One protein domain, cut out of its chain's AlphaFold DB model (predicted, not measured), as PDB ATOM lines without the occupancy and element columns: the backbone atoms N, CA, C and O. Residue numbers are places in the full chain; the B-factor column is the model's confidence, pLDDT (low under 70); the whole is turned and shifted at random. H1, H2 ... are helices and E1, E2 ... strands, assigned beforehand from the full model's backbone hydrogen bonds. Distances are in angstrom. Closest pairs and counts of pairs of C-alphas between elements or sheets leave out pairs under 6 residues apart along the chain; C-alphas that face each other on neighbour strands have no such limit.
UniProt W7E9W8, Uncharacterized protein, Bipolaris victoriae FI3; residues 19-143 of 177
ATOM      1  N   ASN A  19      97.235 207.394 165.474       97.38
ATOM      2  CA  ASN A  19      96.610 206.664 164.390       97.38
ATOM      3  C   ASN A  19      95.115 206.538 164.663       97.38
ATOM      4  O   ASN A  19      94.721 205.825 165.579       97.38
ATOM      5  N   ALA A  20      94.272 207.191 163.864       96.38
ATOM      6  CA  ALA A  20      92.821 207.120 164.040       96.38
ATOM      7  C   ALA A  20      92.195 205.813 163.518       96.38
ATOM      8  O   ALA A  20      91.072 205.496 163.891       96.38
ATOM      9  N   LYS A  21      92.885 205.058 162.652       96.38
ATOM     10  CA  LYS A  21      92.401 203.767 162.126       96.38
ATOM     11  C   LYS A  21      92.674 202.609 163.087       96.38
ATOM     12  O   LYS A  21      91.974 201.599 163.024       96.38
ATOM     13  N   ALA A  22      93.655 202.776 163.970       94.88
ATOM     14  CA  ALA A  22      94.033 201.783 164.961       94.88
ATOM     15  C   ALA A  22      92.856 201.368 165.853       94.88
ATOM     16  O   ALA A  22      91.923 202.145 166.085       94.88
ATOM     17  N   CYS A  23      92.903 200.143 166.376       95.12
ATOM     18  CA  CYS A  23      91.901 199.622 167.302       95.12
ATOM     19  C   CYS A  23      90.461 199.710 166.775       95.12
ATOM     20  O   CYS A  23      89.554 200.153 167.483       95.12
ATOM     21  N   ASN A  24      90.245 199.279 165.530       93.12
ATOM     22  CA  ASN A  24      88.948 199.335 164.841       93.12
ATOM     23  C   ASN A  24      88.355 200.757 164.778       93.12
ATOM     24  O   ASN A  24      87.152 200.944 164.954       93.12
ATOM     25  N   GLY A  25      89.204 201.764 164.558       94.44
ATOM     26  CA  GLY A  25      88.782 203.161 164.436       94.44
ATOM     27  C   GLY A  25      88.634 203.922 165.758       94.44
ATOM     28  O   GLY A  25      88.274 205.096 165.741       94.44
ATOM     29  N   VAL A  26      88.903 203.284 166.902       96.00
ATOM     30  CA  VAL A  26      88.935 203.957 168.217       96.00
ATOM     31  C   VAL A  26      90.169 204.856 168.348       96.00
ATOM     32  O   VAL A  26      90.138 205.892 169.010       96.00
ATOM     33  N   GLY A  27      91.249 204.464 167.682       96.06
ATOM     34  CA  GLY A  27      92.511 205.168 167.658       96.06
ATOM     35  C   GLY A  27      93.489 204.732 168.744       96.06
ATOM     36  O   GLY A  27      93.126 204.145 169.770       96.06
ATOM     37  N   GLY A  28      94.762 205.011 168.486       96.31
ATOM     38  CA  GLY A  28      95.864 204.659 169.368       96.31
ATOM     39  C   GLY A  28      97.185 205.279 168.944       96.31
ATOM     40  O   GLY A  28      97.298 205.902 167.887       96.31
ATOM     41  N   CYS A  29      98.185 205.127 169.802       96.56
ATOM     42  CA  CYS A  29      99.512 205.691 169.596       96.56
ATOM     43  C   CYS A  29     100.464 204.644 169.030       96.56
ATOM     44  O   CYS A  29     100.864 203.715 169.734       96.56
ATOM     45  N   ILE A  30     100.836 204.813 167.762       96.62
ATOM     46  CA  ILE A  30     101.656 203.857 167.015       96.62
ATOM     47  C   ILE A  30     103.061 204.417 166.822       96.62
ATOM     48  O   ILE A  30     103.233 205.572 166.439       96.62
ATOM     49  N   SER A  31     104.068 203.585 167.065       93.56
ATOM     50  CA  SER A  31     105.477 203.878 166.777       93.56
ATOM     51  C   SER A  31     106.084 202.774 165.915       93.56
ATOM     52  O   SER A  31     105.570 201.658 165.897       93.56
ATOM     53  N   GLY A  32     107.155 203.061 165.183       90.44
ATOM     54  CA  GLY A  32     107.844 202.044 164.390       90.44
ATOM     55  C   GLY A  32     108.870 201.275 165.195       90.44
ATOM     56  O   GLY A  32     109.467 201.791 166.140       90.44
ATOM     57  N   THR A  33     109.092 200.032 164.784       86.81
ATOM     58  CA  THR A  33     110.091 199.144 165.395       86.81
ATOM     59  C   THR A  33     111.108 198.605 164.396       86.81
ATOM     60  O   THR A  33     112.169 198.134 164.809       86.81
ATOM     61  N   THR A  34     110.840 198.704 163.090       82.38
ATOM     62  CA  THR A  34     111.782 198.243 162.069       82.38
ATOM     63  C   THR A  34     112.960 199.200 161.960       82.38
ATOM     64  O   THR A  34     112.805 200.380 161.659       82.38
ATOM     65  N   LEU A  35     114.165 198.668 162.151       81.00
ATOM     66  CA  LEU A  35     115.397 199.369 161.818       81.00
ATOM     67  C   LEU A  35     115.752 199.069 160.362       81.00
ATOM     68  O   LEU A  35     116.077 197.934 160.029       81.00
ATOM     69  N   THR A  36     115.718 200.087 159.504       85.38
ATOM     70  CA  THR A  36     116.176 200.000 158.110       85.38
ATOM     71  C   THR A  36     117.465 200.817 157.960       85.38
ATOM     72  O   THR A  36     117.394 202.003 157.632       85.38
ATOM     73  N   PRO A  37     118.647 200.245 158.269       86.94
ATOM     74  CA  PRO A  37     119.914 200.983 158.240       86.94
ATOM     75  C   PRO A  37     120.419 201.256 156.819       86.94
ATOM     76  O   PRO A  37     121.348 202.044 156.639       86.94
ATOM     77  N   ASP A  38     119.810 200.619 155.819       92.38
ATOM     78  CA  ASP A  38     120.233 200.651 154.426       92.38
ATOM     79  C   ASP A  38     119.080 201.075 153.504       92.38
ATOM     80  O   ASP A  38     117.916 200.789 153.802       92.38
ATOM     81  N   PRO A  39     119.380 201.776 152.397       93.56
ATOM     82  CA  PRO A  39     118.389 202.113 151.384       93.56
ATOM     83  C   PRO A  39     117.960 200.858 150.612       93.56
ATOM     84  O   PRO A  39     118.681 199.863 150.579       93.56
ATOM     85  N   PHE A  40     116.805 200.912 149.956       95.00
ATOM     86  CA  PHE A  40     116.252 199.809 149.171       95.00
ATOM     87  C   PHE A  40     116.409 200.055 147.673       95.00
ATOM     88  O   PHE A  40     116.115 201.149 147.192       95.00
ATOM     89  N   ARG A  41     116.795 199.015 146.926       95.31
ATOM     90  CA  ARG A  41     116.749 198.979 145.459       95.31
ATOM     91  C   ARG A  41     115.684 198.008 144.991       95.31
ATOM     92  O   ARG A  41     115.599 196.897 145.504       95.31
ATOM     93  N   CYS A  42     114.921 198.421 143.998       95.56
ATOM     94  CA  CYS A  42     113.854 197.641 143.404       95.56
ATOM     95  C   CYS A  42     114.276 197.103 142.019       95.56
ATOM     96  O   CYS A  42     115.097 197.745 141.350       95.56
ATOM     97  N   PRO A  43     113.747 195.950 141.571       95.75
ATOM     98  CA  PRO A  43     114.067 195.376 140.260       95.75
ATOM     99  C   PRO A  43     113.715 196.281 139.072       95.75
ATOM    100  O   PRO A  43     114.461 196.317 138.093       95.75
ATOM    101  N   ASP A  44     112.658 197.089 139.187       93.88
ATOM    102  CA  ASP A  44     112.277 198.116 138.205       93.88
ATOM    103  C   ASP A  44     113.271 199.294 138.058       93.88
ATOM    104  O   ASP A  44     113.041 200.215 137.271       93.88
ATOM    105  N   GLY A  45     114.385 199.283 138.799       91.06
ATOM    106  CA  GLY A  45     115.418 200.323 138.781       91.06
ATOM    107  C   GLY A  45     115.122 201.516 139.693       91.06
ATOM    108  O   GLY A  45     115.944 202.430 139.794       91.06
ATOM    109  N   THR A  46     113.981 201.521 140.380       93.19
ATOM    110  CA  THR A  46     113.667 202.513 141.407       93.19
ATOM    111  C   THR A  46     114.237 202.099 142.770       93.19
ATOM    112  O   THR A  46     114.881 201.062 142.932       93.19
ATOM    113  N   GLY A  47     114.042 202.936 143.788       92.69
ATOM    114  CA  GLY A  47     114.480 202.631 145.147       92.69
ATOM    115  C   GLY A  47     114.059 203.678 146.165       92.69
ATOM    116  O   GLY A  47     113.503 204.723 145.807       92.69
ATOM    117  N   LEU A  48     114.314 203.384 147.435       93.62
ATOM    118  CA  LEU A  48     114.066 204.294 148.546       93.62
ATOM    119  C   LEU A  48     115.348 204.535 149.319       93.62
ATOM    120  O   LEU A  48     116.001 203.593 149.762       93.62
ATOM    121  N   ASN A  49     115.670 205.803 149.545       91.75
ATOM    122  CA  ASN A  49     116.710 206.158 150.496       91.75
ATOM    123  C   ASN A  49     116.217 206.011 151.952       91.75
ATOM    124  O   ASN A  49     115.054 205.677 152.219       91.75
ATOM    125  N   LEU A  50     117.103 206.279 152.912       90.38
ATOM    126  CA  LEU A  50     116.789 206.133 154.335       90.38
ATOM    127  C   LEU A  50     115.679 207.089 154.786       90.38
ATOM    128  O   LEU A  50     114.769 206.674 155.503       90.38
ATOM    129  N   GLN A  51     115.708 208.353 154.346       87.88
ATOM    130  CA  GLN A  51     114.681 209.320 154.747       87.88
ATOM    131  C   GLN A  51     113.322 209.017 154.121       87.88
ATOM    132  O   GLN A  51     112.307 209.169 154.791       87.88
ATOM    133  N   GLN A  52     113.286 208.576 152.864       92.25
ATOM    134  CA  GLN A  52     112.058 208.174 152.182       92.25
ATOM    135  C   GLN A  52     111.425 206.966 152.872       92.25
ATOM    136  O   GLN A  52     110.217 206.962 153.100       92.25
ATOM    137  N   THR A  53     112.240 205.983 153.262       93.38
ATOM    138  CA  THR A  53     111.779 204.814 154.022       93.38
ATOM    139  C   THR A  53     111.220 205.230 155.383       93.38
ATOM    140  O   THR A  53     110.089 204.877 155.712       93.38
ATOM    141  N   ALA A  54     111.950 206.057 156.141       90.88
ATOM    142  CA  ALA A  54     111.494 206.559 157.437       90.88
ATOM    143  C   ALA A  54     110.216 207.409 157.324       90.88
ATOM    144  O   ALA A  54     109.298 207.272 158.128       90.88
ATOM    145  N   HIS A  55     110.124 208.270 156.308       91.31
ATOM    146  CA  HIS A  55     108.940 209.087 156.061       91.31
ATOM    147  C   HIS A  55     107.720 208.229 155.703       91.31
ATOM    148  O   HIS A  55     106.620 208.485 156.197       91.31
ATOM    149  N   ALA A  56     107.908 207.201 154.873       94.69
ATOM    150  CA  ALA A  56     106.857 206.253 154.533       94.69
ATOM    151  C   ALA A  56     106.358 205.492 155.770       94.69
ATOM    152  O   ALA A  56     105.145 205.404 155.964       94.69
ATOM    153  N   ASP A  57     107.265 205.026 156.631       94.25
ATOM    154  CA  ASP A  57     106.903 204.314 157.858       94.25
ATOM    155  C   ASP A  57     106.167 205.228 158.851       94.25
ATOM    156  O   ASP A  57     105.083 204.884 159.310       94.25
ATOM    157  N   ILE A  58     106.642 206.460 159.077       94.00
ATOM    158  CA  ILE A  58     105.913 207.463 159.880       94.00
ATOM    159  C   ILE A  58     104.511 207.721 159.303       94.00
ATOM    160  O   ILE A  58     103.535 207.834 160.050       94.00
ATOM    161  N   GLY A  59     104.384 207.783 157.974       95.38
ATOM    162  CA  GLY A  59     103.092 207.886 157.292       95.38
ATOM    163  C   GLY A  59     102.173 206.694 157.576       95.38
ATOM    164  O   GLY A  59     100.965 206.877 157.743       95.38
ATOM    165  N   THR A  60     102.734 205.489 157.691       96.75
ATOM    166  CA  THR A  60     102.020 204.289 158.139       96.75
ATOM    167  C   THR A  60     101.599 204.420 159.605       96.75
ATOM    168  O   THR A  60     100.433 204.185 159.917       96.75
ATOM    169  N   TRP A  61     102.472 204.887 160.506       94.81
ATOM    170  CA  TRP A  61     102.117 205.092 161.921       94.81
ATOM    171  C   TRP A  61     100.955 206.070 162.067       94.81
ATOM    172  O   TRP A  61     100.068 205.841 162.879       94.81
ATOM    173  N   ALA A  62     100.904 207.103 161.224       95.19
ATOM    174  CA  ALA A  62      99.839 208.104 161.193       95.19
ATOM    175  C   ALA A  62      98.519 207.628 160.543       95.19
ATOM    176  O   ALA A  62      97.558 208.393 160.478       95.19
ATOM    177  N   GLY A  63      98.440 206.390 160.039       96.69
ATOM    178  CA  GLY A  63      97.219 205.835 159.433       96.69
ATOM    179  C   GLY A  63      97.088 206.041 157.919       96.69
ATOM    180  O   GLY A  63      96.018 205.812 157.344       96.69
ATOM    181  N   GLY A  64      98.157 206.460 157.243       97.25
ATOM    182  CA  GLY A  64      98.208 206.622 155.791       97.25
ATOM    183  C   GLY A  64      98.399 205.300 155.041       97.25
ATOM    184  O   GLY A  64      99.328 205.182 154.250       97.25
ATOM    185  N   TYR A  65      97.560 204.307 155.310       98.19
ATOM    186  CA  TYR A  65      97.594 202.978 154.695       98.19
ATOM    187  C   TYR A  65      96.179 202.462 154.421       98.19
ATOM    188  O   TYR A  65      95.204 202.976 154.983       98.19
ATOM    189  N   ASP A  66      96.090 201.391 153.644       98.31
ATOM    190  CA  ASP A  66      94.899 200.559 153.509       98.31
ATOM    191  C   ASP A  66      95.055 199.280 154.337       98.31
ATOM    192  O   ASP A  66      96.153 198.732 154.449       98.31
ATOM    193  N   ILE A  67      93.963 198.824 154.955       97.69
ATOM    194  CA  ILE A  67      93.920 197.546 155.678       97.69
ATOM    195  C   ILE A  67      93.632 196.451 154.656       97.69
ATOM    196  O   ILE A  67      92.693 196.577 153.871       97.69
ATOM    197  N   ILE A  68      94.420 195.381 154.686       98.12
ATOM    198  CA  ILE A  68      94.343 194.281 153.725       98.12
ATOM    199  C   ILE A  68      94.143 192.941 154.418       98.12
ATOM    200  O   ILE A  68      94.363 192.781 155.620       98.12
ATOM    201  N   SER A  69      93.695 191.955 153.648       97.06
ATOM    202  CA  SER A  69      93.526 190.597 154.144       97.06
ATOM    203  C   SER A  69      94.861 189.854 154.241       97.06
ATOM    204  O   SER A  69      95.854 190.193 153.598       97.06
ATOM    205  N   LYS A  70      94.864 188.745 154.985       95.50
ATOM    206  CA  LYS A  70      96.016 187.835 155.052       95.50
ATOM    207  C   LYS A  70      96.397 187.233 153.693       95.50
ATOM    208  O   LYS A  70      97.551 186.883 153.509       95.50
ATOM    209  N   ALA A  71      95.445 187.099 152.768       96.06
ATOM    210  CA  ALA A  71      95.709 186.572 151.428       96.06
ATOM    211  C   ALA A  71      96.457 187.576 150.532       96.06
ATOM    212  O   ALA A  71      97.126 187.167 149.590       96.06
ATOM    213  N   GLU A  72      96.337 188.872 150.821       96.69
ATOM    214  CA  GLU A  72      97.015 189.955 150.096       96.69
ATOM    215  C   GLU A  72      98.356 190.340 150.733       96.69
ATOM    216  O   GLU A  72      99.149 191.059 150.124       96.69
ATOM    217  N   PHE A  73      98.590 189.907 151.973       97.69
ATOM    218  CA  PHE A  73      99.805 190.202 152.714       97.69
ATOM    219  C   PHE A  73     100.955 189.271 152.289       97.69
ATOM    220  O   PHE A  73     100.699 188.093 152.024       97.69
ATOM    221  N   PRO A  74     102.212 189.756 152.256       95.88
ATOM    222  CA  PRO A  74     103.371 188.930 151.938       95.88
ATOM    223  C   PRO A  74     103.478 187.683 152.820       95.88
ATOM    224  O   PRO A  74     103.164 187.707 154.013       95.88
ATOM    225  N   ASP A  75     103.954 186.587 152.236       94.19
ATOM    226  CA  ASP A  75     104.145 185.310 152.933       94.19
ATOM    227  C   ASP A  75     105.417 185.273 153.801       94.19
ATOM    228  O   ASP A  75     105.575 184.387 154.649       94.19
ATOM    229  N   HIS A  76     106.294 186.261 153.639       93.88
ATOM    230  CA  HIS A  76     107.495 186.474 154.429       93.88
ATOM    231  C   HIS A  76     107.723 187.969 154.686       93.88
ATOM    232  O   HIS A  76     107.210 188.827 153.970       93.88
ATOM    233  N   CYS A  77     108.515 188.273 155.715       94.12
ATOM    234  CA  CYS A  77     108.939 189.630 156.027       94.12
ATOM    235  C   CYS A  77     110.460 189.731 156.114       94.12
ATOM    236  O   CYS A  77     111.160 188.765 156.448       94.12
ATOM    237  N   LEU A  78     110.947 190.955 155.930       88.31
ATOM    238  CA  LEU A  78     112.294 191.390 156.249       88.31
ATOM    239  C   LEU A  78     112.684 190.918 157.655       88.31
ATOM    240  O   LEU A  78     111.902 190.967 158.609       88.31
ATOM    241  N   HIS A  79     113.916 190.425 157.770       85.38
ATOM    242  CA  HIS A  79     114.504 189.936 159.022       85.38
ATOM    243  C   HIS A  79     113.709 188.815 159.724       85.38
ATOM    244  O   HIS A  79     113.917 188.558 160.907       85.38
ATOM    245  N   GLY A  80     112.813 188.124 159.007       89.69
ATOM    246  CA  GLY A  80     112.030 187.013 159.550       89.69
ATOM    247  C   GLY A  80     110.935 187.434 160.534       89.69
ATOM    248  O   GLY A  80     110.430 186.577 161.266       89.69
ATOM    249  N   ALA A  81     110.569 188.720 160.560       91.69
ATOM    250  CA  ALA A  81     109.432 189.208 161.331       91.69
ATOM    251  C   ALA A  81     108.143 188.473 160.924       91.69
ATOM    252  O   ALA A  81     108.002 188.008 159.792       91.69
ATOM    253  N   LYS A  82     107.199 188.329 161.858       93.81
ATOM    254  CA  LYS A  82     105.925 187.652 161.595       93.81
ATOM    255  C   LYS A  82     104.793 188.373 162.313       93.81
ATOM    256  O   LYS A  82     104.935 188.598 163.516       93.81
ATOM    257  N   PRO A  83     103.679 188.667 161.625       95.75
ATOM    258  CA  PRO A  83     102.505 189.202 162.288       95.75
ATOM    259  C   PRO A  83     101.910 188.166 163.248       95.75
ATOM    260  O   PRO A  83     101.855 186.964 162.960       95.75
ATOM    261  N   GLY A  84     101.432 188.649 164.387       93.62
ATOM    262  CA  GLY A  84     100.544 187.923 165.276       93.62
ATOM    263  C   GLY A  84      99.174 187.678 164.639       93.62
ATOM    264  O   GLY A  84      98.799 188.275 163.634       93.62
ATOM    265  N   ALA A  85      98.386 186.789 165.247       92.69
ATOM    266  CA  ALA A  85      97.076 186.404 164.713       92.69
ATOM    267  C   ALA A  85      96.053 187.557 164.660       92.69
ATOM    268  O   ALA A  85      95.107 187.480 163.881       92.69
ATOM    269  N   ASN A  86      96.246 188.589 165.485       91.44
ATOM    270  CA  ASN A  86      95.340 189.730 165.622       91.44
ATOM    271  C   ASN A  86      95.965 191.049 165.145       91.44
ATOM    272  O   ASN A  86      95.370 192.101 165.362       91.44
ATOM    273  N   ASP A  87      97.161 191.009 164.553       96.81
ATOM    274  CA  ASP A  87      97.794 192.223 164.044       96.81
ATOM    275  C   ASP A  87      97.031 192.742 162.822       96.81
ATOM    276  O   ASP A  87      96.542 191.967 161.994       96.81
ATOM    277  N   LEU A  88      96.964 194.065 162.683       97.19
ATOM    278  CA  LEU A  88      96.450 194.678 161.466       97.19
ATOM    279  C   LEU A  88      97.484 194.522 160.359       97.19
ATOM    280  O   LEU A  88      98.628 194.943 160.508       97.19
ATOM    281  N   LEU A  89      97.064 193.958 159.234       98.38
ATOM    282  CA  LEU A  89      97.880 193.842 158.033       98.38
ATOM    283  C   LEU A  89      97.567 195.031 157.134       98.38
ATOM    284  O   LEU A  89      96.404 195.270 156.800       98.38
ATOM    285  N   VAL A  90      98.590 195.804 156.783       98.56
ATOM    286  CA  VAL A  90      98.400 197.077 156.091       98.56
ATOM    287  C   VAL A  90      99.349 197.229 154.916       98.56
ATOM    288  O   VAL A  90     100.456 196.688 154.904       98.56
ATOM    289  N   VAL A  91      98.912 198.004 153.928       98.62
ATOM    290  CA  VAL A  91      99.725 198.393 152.781       98.62
ATOM    291  C   VAL A  91      99.651 199.897 152.571       98.62
ATOM    292  O   VAL A  91      98.581 200.503 152.594       98.62
ATOM    293  N   ARG A  92     100.806 200.515 152.350       98.12
ATOM    294  CA  ARG A  92     100.922 201.906 151.930       98.12
ATOM    295  C   ARG A  92     101.463 201.950 150.509       98.12
ATOM    296  O   ARG A  92     102.557 201.457 150.247       98.12
ATOM    297  N   THR A  93     100.723 202.590 149.612       97.88
ATOM    298  CA  THR A  93     101.222 202.926 148.274       97.88
ATOM    299  C   THR A  93     102.135 204.144 148.372       97.88
ATOM    300  O   THR A  93     101.772 205.161 148.964       97.88
ATOM    301  N   LEU A  94     103.336 204.021 147.822       96.69
ATOM    302  CA  LEU A  94     104.372 205.046 147.800       96.69
ATOM    303  C   LEU A  94     104.437 205.699 146.415       96.69
ATOM    304  O   LEU A  94     103.788 205.265 145.460       96.69
ATOM    305  N   ASP A  95     105.285 206.716 146.290       90.69
ATOM    306  CA  ASP A  95     105.609 207.303 144.993       90.69
ATOM    307  C   ASP A  95     106.113 206.232 144.018       90.69
ATOM    308  O   ASP A  95     106.797 205.282 144.418       90.69
ATOM    309  N   LEU A  96     105.823 206.425 142.729       92.31
ATOM    310  CA  LEU A  96     106.141 205.488 141.641       92.31
ATOM    311  C   LEU A  96     105.421 204.128 141.744       92.31
ATOM    312  O   LEU A  96     105.819 203.177 141.087       92.31
ATOM    313  N   GLY A  97     104.352 204.021 142.543       95.00
ATOM    314  CA  GLY A  97     103.501 202.824 142.590       95.00
ATOM    315  C   GLY A  97     104.049 201.666 143.430       95.00
ATOM    316  O   GLY A  97     103.399 200.625 143.518       95.00
ATOM    317  N   ARG A  98     105.200 201.857 144.082       97.12
ATOM    318  CA  ARG A  98     105.752 200.929 145.079       97.12
ATOM    319  C   ARG A  98     104.790 200.728 146.239       97.12
ATOM    320  O   ARG A  98     104.016 201.625 146.578       97.12
ATOM    321  N   LYS A  99     104.893 199.585 146.907       98.25
ATOM    322  CA  LYS A  99     104.085 199.276 148.091       98.25
ATOM    323  C   LYS A  99     104.976 198.932 149.271       98.25
ATOM    324  O   LYS A  99     105.905 198.145 149.140       98.25
ATOM    325  N   MET A 100     104.658 199.505 150.425       98.38
ATOM    326  CA  MET A 100     105.219 199.127 151.718       98.38
ATOM    327  C   MET A 100     104.155 198.368 152.500       98.38
ATOM    328  O   MET A 100     103.122 198.932 152.863       98.38
ATOM    329  N   TYR A 101     104.412 197.091 152.737       98.38
ATOM    330  CA  TYR A 101     103.600 196.227 153.576       98.38
ATOM    331  C   TYR A 101     104.119 196.291 155.003       98.38
ATOM    332  O   TYR A 101     105.313 196.102 155.237       98.38
ATOM    333  N   SER A 102     103.216 196.492 155.954       98.25
ATOM    334  CA  SER A 102     103.532 196.516 157.379       98.25
ATOM    335  C   SER A 102     102.467 195.767 158.164       98.25
ATOM    336  O   SER A 102     101.329 195.641 157.716       98.25
ATOM    337  N   PHE A 103     102.817 195.292 159.353       98.00
ATOM    338  CA  PHE A 103     101.822 194.854 160.326       98.00
ATOM    339  C   PHE A 103     101.870 195.734 161.571       98.00
ATOM    340  O   PHE A 103     102.935 196.228 161.954       98.00
ATOM    341  N   ILE A 104     100.704 195.956 162.174       98.00
ATOM    342  CA  ILE A 104     100.547 196.786 163.366       98.00
ATOM    343  C   ILE A 104     100.020 195.915 164.499       98.00
ATOM    344  O   ILE A 104      98.914 195.381 164.417       98.00
ATOM    345  N   SER A 105     100.816 195.801 165.559       96.81
ATOM    346  CA  SER A 105     100.411 195.149 166.802       96.81
ATOM    347  C   SER A 105      99.800 196.172 167.745       96.81
ATOM    348  O   SER A 105     100.392 197.221 168.008       96.81
ATOM    349  N   GLU A 106      98.619 195.861 168.271       92.81
ATOM    350  CA  GLU A 106      97.804 196.799 169.039       92.81
ATOM    351  C   GLU A 106      97.323 196.186 170.358       92.81
ATOM    352  O   GLU A 106      97.086 194.983 170.462       92.81
ATOM    353  N   THR A 107      97.150 197.027 171.381       89.69
ATOM    354  CA  THR A 107      96.664 196.607 172.711       89.69
ATOM    355  C   THR A 107      95.172 196.890 172.940       89.69
ATOM    356  O   THR A 107      94.493 196.107 173.599       89.69
ATOM    357  N   CYS A 108      94.648 197.989 172.386       92.62
ATOM    358  CA  CYS A 108      93.217 198.332 172.289       92.62
ATOM    359  C   CYS A 108      92.369 198.242 173.575       92.62
ATOM    360  O   CYS A 108      91.183 197.871 173.536       92.62
ATOM    361  N   GLY A 109      92.968 198.603 174.712       90.62
ATOM    362  CA  GLY A 109      92.316 198.580 176.021       90.62
ATOM    363  C   GLY A 109      91.327 199.728 176.249       90.62
ATOM    364  O   GLY A 109      90.263 199.510 176.826       90.62
ATOM    365  N   ASP A 110      91.643 200.929 175.771       91.50
ATOM    366  CA  ASP A 110      90.812 202.122 175.928       91.50
ATOM    367  C   ASP A 110      89.786 202.222 174.793       91.50
ATOM    368  O   ASP A 110      90.120 202.065 173.616       91.50
ATOM    369  N   LYS A 111      88.524 202.471 175.148       93.94
ATOM    370  CA  LYS A 111      87.413 202.630 174.198       93.94
ATOM    371  C   LYS A 111      87.129 204.087 173.848       93.94
ATOM    372  O   LYS A 111      86.488 204.319 172.833       93.94
ATOM    373  N   ASN A 112      87.607 205.033 174.657       93.69
ATOM    374  CA  ASN A 112      87.478 206.473 174.429       93.69
ATOM    375  C   ASN A 112      88.805 207.192 174.750       93.69
ATOM    376  O   ASN A 112      88.845 208.049 175.638       93.69
ATOM    377  N   PRO A 113      89.896 206.843 174.048       93.94
ATOM    378  CA  PRO A 113      91.214 207.403 174.306       93.94
ATOM    379  C   PRO A 113      91.305 208.898 173.964       93.94
ATOM    380  O   PRO A 113      90.774 209.339 172.941       93.94
ATOM    381  N   PRO A 114      92.034 209.705 174.756       92.88
ATOM    382  CA  PRO A 114      92.382 211.063 174.355       92.88
ATOM    383  C   PRO A 114      93.402 211.056 173.203       92.88
ATOM    384  O   PRO A 114      94.317 210.239 173.168       92.88
ATOM    385  N   VAL A 115      93.328 212.033 172.298       94.12
ATOM    386  CA  VAL A 115      94.321 212.210 171.219       94.12
ATOM    387  C   VAL A 115      95.603 212.838 171.785       94.12
ATOM    388  O   VAL A 115      95.824 214.043 171.675       94.12
ATOM    389  N   ASN A 116      96.430 212.042 172.469       90.31
ATOM    390  CA  ASN A 116      97.662 212.516 173.106       90.31
ATOM    391  C   ASN A 116      98.723 211.409 173.255       90.31
ATOM    392  O   ASN A 116      98.813 210.738 174.287       90.31
ATOM    393  N   CYS A 117      99.589 211.275 172.249       91.69
ATOM    394  CA  CYS A 117     100.700 210.315 172.268       91.69
ATOM    395  C   CYS A 117     101.954 210.802 172.995       91.69
ATOM    396  O   CYS A 117     102.894 210.033 173.153       91.69
ATOM    397  N   TYR A 118     101.971 212.056 173.448       86.19
ATOM    398  CA  TYR A 118     103.137 212.628 174.113       86.19
ATOM    399  C   TYR A 118     103.163 212.306 175.608       86.19
ATOM    400  O   TYR A 118     104.202 211.916 176.131       86.19
ATOM    401  N   SER A 119     102.028 212.458 176.302       86.31
ATOM    402  CA  SER A 119     101.976 212.262 177.759       86.31
ATOM    403  C   SER A 119     101.009 211.185 178.242       86.31
ATOM    404  O   SER A 119     101.201 210.686 179.347       86.31
ATOM    405  N   ALA A 120      99.998 210.812 177.453       88.38
ATOM    406  CA  ALA A 120      99.035 209.780 177.846       88.38
ATOM    407  C   ALA A 120      99.317 208.421 177.188       88.38
ATOM    408  O   ALA A 120      99.108 207.391 177.824       88.38
ATOM    409  N   LEU A 121      99.792 208.426 175.936       90.25
ATOM    410  CA  LEU A 121     100.091 207.230 175.137       90.25
ATOM    411  C   LEU A 121      98.970 206.159 175.179       90.25
ATOM    412  O   LEU A 121      99.242 204.991 175.464       90.25
ATOM    413  N   PRO A 122      97.698 206.525 174.946       94.25
ATOM    414  CA  PRO A 122      96.613 205.556 175.013       94.25
ATOM    415  C   PRO A 122      96.653 204.588 173.828       94.25
ATOM    416  O   PRO A 122      97.105 204.940 172.736       94.25
ATOM    417  N   ASN A 123      96.153 203.369 174.055       95.19
ATOM    418  CA  ASN A 123      96.178 202.265 173.089       95.19
ATOM    419  C   ASN A 123      97.534 202.154 172.367       95.19
ATOM    420  O   ASN A 123      97.591 202.317 171.145       95.19
ATOM    421  N   PRO A 124      98.638 201.936 173.105       94.69
ATOM    422  CA  PRO A 124      99.952 201.855 172.494       94.69
ATOM    423  C   PRO A 124     100.024 200.663 171.539       94.69
ATOM    424  O   PRO A 124      99.483 199.584 171.820       94.69
ATOM    425  N   GLY A 125     100.730 200.864 170.434       95.12
ATOM    426  CA  GLY A 125     100.993 199.840 169.437       95.12
ATOM    427  C   GLY A 125     102.279 200.099 168.662       95.12
ATOM    428  O   GLY A 125     102.932 201.141 168.802       95.12
ATOM    429  N   SER A 126     102.643 199.126 167.837       95.44
ATOM    430  CA  SER A 126     103.877 199.146 167.057       95.44
ATOM    431  C   SER A 126     103.631 198.767 165.606       95.44
ATOM    432  O   SER A 126     103.001 197.748 165.342       95.44
ATOM    433  N   SER A 127     104.182 199.553 164.684       96.12
ATOM    434  CA  SER A 127     104.292 199.224 163.265       96.12
ATOM    435  C   SER A 127     105.611 198.503 163.000       96.12
ATOM    436  O   SER A 127     106.672 198.914 163.487       96.12
ATOM    437  N   THR A 128     105.544 197.445 162.202       96.50
ATOM    438  CA  THR A 128     106.707 196.728 161.683       96.50
ATOM    439  C   THR A 128     106.591 196.663 160.168       96.50
ATOM    440  O   THR A 128     105.655 196.053 159.650       96.50
ATOM    441  N   ILE A 129     107.538 197.272 159.450       96.44
ATOM    442  CA  ILE A 129     107.694 197.071 158.007       96.44
ATOM    443  C   ILE A 129     107.994 195.591 157.771       96.44
ATOM    444  O   ILE A 129     108.963 195.052 158.308       96.44
ATOM    445  N   CYS A 130     107.152 194.958 156.964       96.69
ATOM    446  CA  CYS A 130     107.286 193.574 156.556       96.69
ATOM    447  C   CYS A 130     108.017 193.460 155.222       96.69
ATOM    448  O   CYS A 130     108.985 192.722 155.144       96.69
ATOM    449  N   LEU A 131     107.585 194.186 154.190       96.75
ATOM    450  CA  LEU A 131     108.164 194.084 152.850       96.75
ATOM    451  C   LEU A 131     107.991 195.397 152.092       96.75
ATOM    452  O   LEU A 131     107.008 196.110 152.295       96.75
ATOM    453  N   ILE A 132     108.915 195.694 151.184       97.56
ATOM    454  CA  ILE A 132     108.749 196.756 150.192       97.56
ATOM    455  C   ILE A 132     108.854 196.115 148.815       97.56
ATOM    456  O   ILE A 132     109.786 195.356 148.563       97.56
ATOM    457  N   VAL A 133     107.905 196.421 147.936       97.75
ATOM    458  CA  VAL A 133     107.884 195.921 146.560       97.75
ATOM    459  C   VAL A 133     107.737 197.061 145.564       97.75
ATOM    460  O   VAL A 133     107.235 198.145 145.892       97.75
ATOM    461  N   ASP A 134     108.161 196.792 144.340       97.44
ATOM    462  CA  ASP A 134     108.043 197.682 143.199       97.44
ATOM    463  C   ASP A 134     106.618 197.744 142.626       97.44
ATOM    464  O   ASP A 134     105.684 197.133 143.156       97.44
ATOM    465  N   SER A 135     106.413 198.524 141.559       96.69
ATOM    466  CA  SER A 135     105.081 198.650 140.949       96.69
ATOM    467  C   SER A 135     104.569 197.355 140.308       96.69
ATOM    468  O   SER A 135     103.364 197.219 140.091       96.69
ATOM    469  N   ASN A 136     105.464 196.411 140.006       96.88
ATOM    470  CA  ASN A 136     105.147 195.093 139.459       96.88
ATOM    471  C   ASN A 136     104.932 194.044 140.563       96.88
ATOM    472  O   ASN A 136     104.487 192.934 140.274       96.88
ATOM    473  N   GLY A 137     105.191 194.400 141.825       95.81
ATOM    474  CA  GLY A 137     105.095 193.505 142.972       95.81
ATOM    475  C   GLY A 137     106.373 192.713 143.246       95.81
ATOM    476  O   GLY A 137     106.322 191.770 144.032       95.81
ATOM    477  N   GLU A 138     107.501 193.078 142.634       97.12
ATOM    478  CA  GLU A 138     108.788 192.434 142.890       97.12
ATOM    479  C   GLU A 138     109.485 193.063 144.104       97.12
ATOM    480  O   GLU A 138     109.435 194.274 144.323       97.12
ATOM    481  N   GLU A 139     110.124 192.232 144.926       96.31
ATOM    482  CA  GLU A 139     110.728 192.655 146.190       96.31
ATOM    483  C   GLU A 139     111.910 193.608 145.989       96.31
ATOM    484  O   GLU A 139     112.854 193.328 145.247       96.31
ATOM    485  N   CYS A 140     111.883 194.721 146.721       95.81
ATOM    486  CA  CYS A 140     113.015 195.622 146.840       95.81
ATOM    487  C   CYS A 140     113.962 195.133 147.943       95.81
ATOM    488  O   CYS A 140     113.540 194.816 149.054       95.81
ATOM    489  N   VAL A 141     115.264 195.150 147.669       94.94
ATOM    490  CA  VAL A 141     116.300 194.603 148.552       94.94
ATOM    491  C   VAL A 141     117.131 195.728 149.162       94.94
ATOM    492  O   VAL A 141     117.485 196.699 148.487       94.94
ATOM    493  N   ALA A 142     117.465 195.592 150.444       93.44
ATOM    494  CA  ALA A 142     118.365 196.507 151.135       93.44
ATOM    495  C   ALA A 142     119.769 196.496 150.499       93.44
ATOM    496  O   ALA A 142     120.334 195.437 150.226       93.44
ATOM    497  N   ASN A 143     120.353 197.676 150.291       93.44
ATOM    498  CA  ASN A 143     121.685 197.853 149.726       93.44
ATOM    499  C   ASN A 143     122.684 198.335 150.798       93.44
ATOM    500  O   ASN A 143     122.903 199.543 150.938       93.44
TER     501      ASN A 143
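Overview. This is residues 19 to 143 of the 177 residues of an uncharacterized protein of Bipolaris victoriae FI3 (UniProt W7E9W8). With little regular structure, this is a four-stranded sheet curled like part of a barrel round one helix, H1, with long loops beyond it. The 125 printed residues hold E1, H1, E2, E3 and E4 in that order; the sheet E1 E4 E3 E2 is mixed, as is the class, with 41 residues in named elements. It is compact, radius of gyration of the C-alphas 14.5 A, spanning 46 by 30 by 24 A.

Arrangement. Edge strand E1, residues 28 to 32, is parallel to E4, residues 124 to 133; N 127 and O 31 are 2.8 A apart. H1, residues 50 to 61, is on the sheet, two layers; C-alphas 61 and 30 are its closest to E1, 5.3 A. Every O i to N i+4 pair in H1 is within hydrogen-bond range. E2, residues 88 to 93, E3, residues 99 to 106, and E4 form a meander of antiparallel hairpins, with N 90 and O 102 at 2.9 A, N 101 and O 131 at 2.8 A.

Along the chain. E1 begins at C-alpha 28 (95.864, 204.659, 169.368). H1 is 16.5 A long, E3 22.0 A. E4, 27.8 A, ends at C-alpha 133 (107.884, 195.921, 146.560).

Size, cuts and confidence. The printed part has no cut. The links E1 to H1, H1 to E2 and E3 to E4 are long. No printed residue is under 70 in pLDDT.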